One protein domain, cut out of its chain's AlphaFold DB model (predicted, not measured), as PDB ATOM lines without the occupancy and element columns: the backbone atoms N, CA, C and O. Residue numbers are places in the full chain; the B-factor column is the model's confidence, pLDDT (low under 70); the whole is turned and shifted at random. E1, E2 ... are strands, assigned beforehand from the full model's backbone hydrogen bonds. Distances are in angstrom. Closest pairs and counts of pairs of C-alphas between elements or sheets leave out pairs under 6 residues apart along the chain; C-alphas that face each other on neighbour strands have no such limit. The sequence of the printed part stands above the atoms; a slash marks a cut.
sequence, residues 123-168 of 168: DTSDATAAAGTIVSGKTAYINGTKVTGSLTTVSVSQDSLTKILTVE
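This is residues 123 to 168 of the 168 residues of an uncharacterized protein of Acidaminococcus intestini (strain RyC-MR95) (UniProt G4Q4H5). With little regular structure, the printed part is a thin rod: two small strand hairpins, E1 with E2 and E3 with E4, joined by residues 149 to 155. Residues 159 to 164 stick out at one end; residues 123 to 138, with no named element, lie toward the other. The 46 residues include four strands in order, two antiparallel sheets, and no named helix: all strand, under half in named elements. It is extended, radius of gyration of the C-alphas 16.3 A, spanning 51 by 17 by 11 A.

Look at E1, residues 139 to 142, and E2, residues 145 to 148, an antiparallel hairpin at 147 degrees; N 147 and O 140, 2.8 A, are within hydrogen-bond range. E3, residues 156 to 158, and E4, residues 165 to 167, form another at 157 degrees; N 157 and O 166 are at 2.9 A. E1 and E2 are apart from E3 and E4.

Find E1 starting at C-alpha 139, (110.667, 119.942, 159.849), 9.8 A long; E2 is 9.9 A. E4 ends at C-alpha 167, (113.384, 105.427, 138.729).

You will find no cut and no long link; the farthest C-alphas, Asp 123 and Leu 161, are 50.7 A apart. No printed residue is under 70 in pLDDT.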
ATOM      1  N   ASP A 123     105.649 135.618 163.041       94.31
ATOM      2  CA  ASP A 123     104.323 135.047 162.830       94.31
ATOM      3  C   ASP A 123     104.420 134.010 161.712       94.31
ATOM      4  O   ASP A 123     105.127 134.235 160.735       94.31
ATOM      5  N   THR A 124     103.778 132.861 161.895       94.75
ATOM      6  CA  THR A 124     103.820 131.741 160.936       94.75
ATOM      7  C   THR A 124     102.424 131.366 160.448       94.75
ATOM      8  O   THR A 124     102.244 130.297 159.864       94.75
ATOM      9  N   SER A 125     101.420 132.204 160.729       93.69
ATOM     10  CA  SER A 125     100.022 131.968 160.354       93.69
ATOM     11  C   SER A 125      99.772 132.043 158.843       93.69
ATOM     12  O   SER A 125      98.803 131.463 158.362       93.69
ATOM     13  N   ASP A 126     100.659 132.695 158.092       93.44
ATOM     14  CA  ASP A 126     100.624 132.820 156.632       93.44
ATOM     15  C   ASP A 126     101.341 131.675 155.890       93.44
ATOM     16  O   ASP A 126     101.281 131.596 154.661       93.44
ATOM     17  N   ALA A 127     102.007 130.763 156.605       95.12
ATOM     18  CA  ALA A 127     102.726 129.647 155.998       95.12
ATOM     19  C   ALA A 127     101.765 128.618 155.367       95.12
ATOM     20  O   ALA A 127     100.846 128.123 156.016       95.12
ATOM     21  N   THR A 128     102.019 128.231 154.111       94.12
ATOM     22  CA  THR A 128     101.151 127.329 153.319       94.12
ATOM     23  C   THR A 128     101.691 125.904 153.156       94.12
ATOM     24  O   THR A 128     101.079 125.079 152.478       94.12
ATOM     25  N   ALA A 129     102.842 125.589 153.756       94.69
ATOM     26  CA  ALA A 129     103.463 124.274 153.627       94.69
ATOM     27  C   ALA A 129     102.646 123.181 154.342       94.69
ATOM     28  O   ALA A 129     102.209 123.358 155.478       94.69
ATOM     29  N   ALA A 130     102.507 122.019 153.706       95.06
ATOM     30  CA  ALA A 130     101.916 120.817 154.293       95.06
ATOM     31  C   ALA A 130     102.981 119.722 154.473       95.06
ATOM     32  O   ALA A 130     104.032 119.756 153.833       95.06
ATOM     33  N   ALA A 131     102.711 118.702 155.296       96.56
ATOM     34  CA  ALA A 131     103.634 117.570 155.467       96.56
ATOM     35  C   ALA A 131     104.014 116.935 154.115       96.56
ATOM     36  O   ALA A 131     105.190 116.692 153.849       96.56
ATOM     37  N   GLY A 132     103.034 116.786 153.217       96.38
ATOM     38  CA  GLY A 132     103.237 116.257 151.867       96.38
ATOM     39  C   GLY A 132     104.077 117.137 150.936       96.38
ATOM     40  O   GLY A 132     104.488 116.657 149.888       96.38
ATOM     41  N   THR A 133     104.365 118.393 151.292       96.38
ATOM     42  CA  THR A 133     105.225 119.298 150.505       96.38
ATOM     43  C   THR A 133     106.602 119.512 151.137       96.38
ATOM     44  O   THR A 133     107.407 120.276 150.612       96.38
ATOM     45  N   ILE A 134     106.886 118.872 152.276       97.19
ATOM     46  CA  ILE A 134     108.159 118.982 152.997       97.19
ATOM     47  C   ILE A 134     108.871 117.632 152.906       97.19
ATOM     48  O   ILE A 134     108.274 116.596 153.189       97.19
ATOM     49  N   VAL A 135     110.151 117.645 152.528       96.62
ATOM     50  CA  VAL A 135     110.981 116.434 152.397       96.62
ATOM     51  C   VAL A 135     110.953 115.607 153.683       96.62
ATOM     52  O   VAL A 135     111.088 116.154 154.783       96.62
ATOM     53  N   SER A 136     110.809 114.290 153.529       96.31
ATOM     54  CA  SER A 136     110.780 113.334 154.635       96.31
ATOM     55  C   SER A 136     111.945 113.539 155.611       96.31
ATOM     56  O   SER A 136     113.094 113.734 155.213       96.31
ATOM     57  N   GLY A 137     111.634 113.565 156.909       95.31
ATOM     58  CA  GLY A 137     112.602 113.799 157.989       95.31
ATOM     59  C   GLY A 137     112.990 115.266 158.231       95.31
ATOM     60  O   GLY A 137     113.617 115.562 159.249       95.31
ATOM     61  N   LYS A 138     112.609 116.209 157.356       97.12
ATOM     62  CA  LYS A 138     112.765 117.653 157.609       97.12
ATOM     63  C   LYS A 138     111.551 118.204 158.352       97.12
ATOM     64  O   LYS A 138     110.470 117.629 158.307       97.12
ATOM     65  N   THR A 139     111.732 119.324 159.048       97.50
ATOM     66  CA  THR A 139     110.667 119.942 159.849       97.50
ATOM     67  C   THR A 139     110.524 121.424 159.547       97.50
ATOM     68  O   THR A 139     111.532 122.092 159.321       97.50
ATOM     69  N   ALA A 140     109.303 121.943 159.638       96.44
ATOM     70  CA  ALA A 140     108.991 123.371 159.576       96.44
ATOM     71  C   ALA A 140     107.966 123.739 160.663       96.44
ATOM     72  O   ALA A 140     107.319 122.853 161.219       96.44
ATOM     73  N   TYR A 141     107.822 125.027 160.972       95.56
ATOM     74  CA  TYR A 141     106.747 125.529 161.830       95.56
ATOM     75  C   TYR A 141     105.672 126.195 160.967       95.56
ATOM     76  O   TYR A 141     106.001 127.057 160.156       95.56
ATOM     77  N   ILE A 142     104.411 125.797 161.144       94.56
ATOM     78  CA  ILE A 142     103.241 126.347 160.446       94.56
ATOM     79  C   ILE A 142     102.203 126.709 161.502       94.56
ATOM     80  O   ILE A 142     101.815 125.852 162.298       94.56
ATOM     81  N   ASN A 143     101.799 127.979 161.545       91.88
ATOM     82  CA  ASN A 143     100.912 128.535 162.569       91.88
ATOM     83  C   ASN A 143     101.294 128.090 164.003       91.88
ATOM     84  O   ASN A 143     100.476 127.581 164.768       91.88
ATOM     85  N   GLY A 144     102.587 128.174 164.326       92.12
ATOM     86  CA  GLY A 144     103.157 127.778 165.619       92.12
ATOM     87  C   GLY A 144     103.347 126.270 165.838       92.12
ATOM     88  O   GLY A 144     103.983 125.879 166.815       92.12
ATOM     89  N   THR A 145     102.869 125.409 164.937       94.19
ATOM     90  CA  THR A 145     102.959 123.947 165.082       94.19
ATOM     91  C   THR A 145     104.135 123.383 164.296       94.19
ATOM     92  O   THR A 145     104.313 123.694 163.119       94.19
ATOM     93  N   LYS A 146     104.935 122.516 164.926       96.56
ATOM     94  CA  LYS A 146     106.024 121.804 164.247       96.56
ATOM     95  C   LYS A 146     105.456 120.679 163.376       96.56
ATOM     96  O   LYS A 146     104.849 119.747 163.894       96.56
ATOM     97  N   VAL A 147     105.699 120.744 162.071       97.00
ATOM     98  CA  VAL A 147     105.283 119.748 161.076       97.00
ATOM     99  C   VAL A 147     106.512 119.013 160.553       97.00
ATOM    100  O   VAL A 147     107.492 119.645 160.157       97.00
ATOM    101  N   THR A 148     106.454 117.682 160.545       97.88
ATOM    102  CA  THR A 148     107.470 116.815 159.930       97.88
ATOM    103  C   THR A 148     107.041 116.457 158.515       97.88
ATOM    104  O   THR A 148     105.890 116.086 158.285       97.88
ATOM    105  N   GLY A 149     107.965 116.577 157.570       97.88
ATOM    106  CA  GLY A 149     107.728 116.259 156.175       97.88
ATOM    107  C   GLY A 149     107.481 114.778 155.924       97.88
ATOM    108  O   GLY A 149     108.054 113.919 156.595       97.88
ATOM    109  N   SER A 150     106.642 114.503 154.932       97.25
ATOM    110  CA  SER A 150     106.326 113.169 154.421       97.25
ATOM    111  C   SER A 150     106.560 113.051 152.913       97.25
ATOM    112  O   SER A 150     106.244 112.014 152.335       97.25
ATOM    113  N   LEU A 151     107.091 114.092 152.257       96.56
ATOM    114  CA  LEU A 151     107.425 114.036 150.837       96.56
ATOM    115  C   LEU A 151     108.609 113.089 150.633       96.56
ATOM    116  O   LEU A 151     109.737 113.374 151.042       96.56
ATOM    117  N   THR A 152     108.346 111.959 149.991       94.00
ATOM    118  CA  THR A 152     109.365 111.008 149.552       94.00
ATOM    119  C   THR A 152     109.885 111.415 148.180       94.00
ATOM    120  O   THR A 152     109.103 111.602 147.249       94.00
ATOM    121  N   THR A 153     111.201 111.548 148.046       86.94
ATOM    122  CA  THR A 153     111.860 111.745 146.751       86.94
ATOM    123  C   THR A 153     112.222 110.392 146.158       86.94
ATOM    124  O   THR A 153     112.737 109.542 146.878       86.94
ATOM    125  N   VAL A 154     111.992 110.219 144.859       87.19
ATOM    126  CA  VAL A 154     112.538 109.099 144.085       87.19
ATOM    127  C   VAL A 154     113.754 109.581 143.305       87.19
ATOM    128  O   VAL A 154     113.778 110.722 142.830       87.19
ATOM    129  N   SER A 155     114.771 108.738 143.206       84.88
ATOM    130  CA  SER A 155     115.949 109.009 142.382       84.88
ATOM    131  C   SER A 155     115.597 108.699 140.933       84.88
ATOM    132  O   SER A 155     114.926 107.711 140.660       84.88
ATOM    133  N   VAL A 156     116.020 109.540 139.988       89.31
ATOM    134  CA  VAL A 156     115.877 109.235 138.562       89.31
ATOM    135  C   VAL A 156     117.236 109.361 137.902       89.31
ATOM    136  O   VAL A 156     117.851 110.429 137.950       89.31
ATOM    137  N   SER A 157     117.705 108.280 137.291       89.94
ATOM    138  CA  SER A 157     118.931 108.256 136.499       89.94
ATOM    139  C   SER A 157     118.580 108.204 135.010       89.94
ATOM    140  O   SER A 157     117.651 107.510 134.602       89.94
ATOM    141  N   GLN A 158     119.284 108.987 134.182       91.62
ATOM    142  CA  GLN A 158     119.167 108.910 132.724       91.62
ATOM    143  C   GLN A 158     120.431 108.288 132.149       91.62
ATOM    144  O   GLN A 158     121.535 108.809 132.329       91.62
ATOM    145  N   ASP A 159     120.258 107.216 131.389       91.31
ATOM    146  CA  ASP A 159     121.352 106.636 130.633       91.31
ATOM    147  C   ASP A 159     121.763 107.575 129.483       91.31
ATOM    148  O   ASP A 159     120.951 108.006 128.657       91.31
ATOM    149  N   SER A 160     123.045 107.931 129.435       90.88
ATOM    150  CA  SER A 160     123.535 108.975 128.528       90.88
ATOM    151  C   SER A 160     123.529 108.569 127.048       90.88
ATOM    152  O   SER A 160     123.467 109.466 126.196       90.88
ATOM    153  N   LEU A 161     123.531 107.265 126.739       91.25
ATOM    154  CA  LEU A 161     123.523 106.737 125.372       91.25
ATOM    155  C   LEU A 161     122.099 106.450 124.884       91.25
ATOM    156  O   LEU A 161     121.692 106.942 123.835       91.25
ATOM    157  N   THR A 162     121.342 105.670 125.649       93.25
ATOM    158  CA  THR A 162     119.994 105.189 125.306       93.25
ATOM    159  C   THR A 162     118.902 106.202 125.630       93.25
ATOM    160  O   THR A 162     117.786 106.077 125.130       93.25
ATOM    161  N   LYS A 163     119.216 107.211 126.455       90.94
ATOM    162  CA  LYS A 163     118.285 108.235 126.953       90.94
ATOM    163  C   LYS A 163     117.124 107.683 127.788       90.94
ATOM    164  O   LYS A 163     116.203 108.443 128.085       90.94
ATOM    165  N   ILE A 164     117.184 106.416 128.201       92.19
ATOM    166  CA  ILE A 164     116.198 105.782 129.084       92.19
ATOM    167  C   ILE A 164     116.300 106.399 130.483       92.19
ATOM    168  O   ILE A 164     117.403 106.614 130.986       92.19
ATOM    169  N   LEU A 165     115.148 106.684 131.095       91.62
ATOM    170  CA  LEU A 165     115.040 107.108 132.491       91.62
ATOM    171  C   LEU A 165     114.706 105.893 133.364       91.62
ATOM    172  O   LEU A 165     113.721 105.202 133.099       91.62
ATOM    173  N   THR A 166     115.480 105.681 134.423       89.75
ATOM    174  CA  THR A 166     115.229 104.673 135.460       89.75
ATOM    175  C   THR A 166     114.861 105.385 136.752       89.75
ATOM    176  O   THR A 166     115.552 106.316 137.153       89.75
ATOM    177  N   VAL A 167     113.771 104.959 137.392       87.06
ATOM    178  CA  VAL A 167     113.384 105.427 138.729       87.06
ATOM    179  C   VAL A 167     113.915 104.421 139.751       87.06
ATOM    180  O   VAL A 167     113.614 103.234 139.638       87.06
ATOM    181  N   GLU A 168     114.711 104.900 140.702       75.88
ATOM    182  CA  GLU A 168     115.350 104.148 141.795       75.88
ATOM    183  C   GLU A 168     114.694 104.464 143.141       75.88
ATOM    184  O   GLU A 168     114.527 105.677 143.446       75.88
TER     185      GLU A 168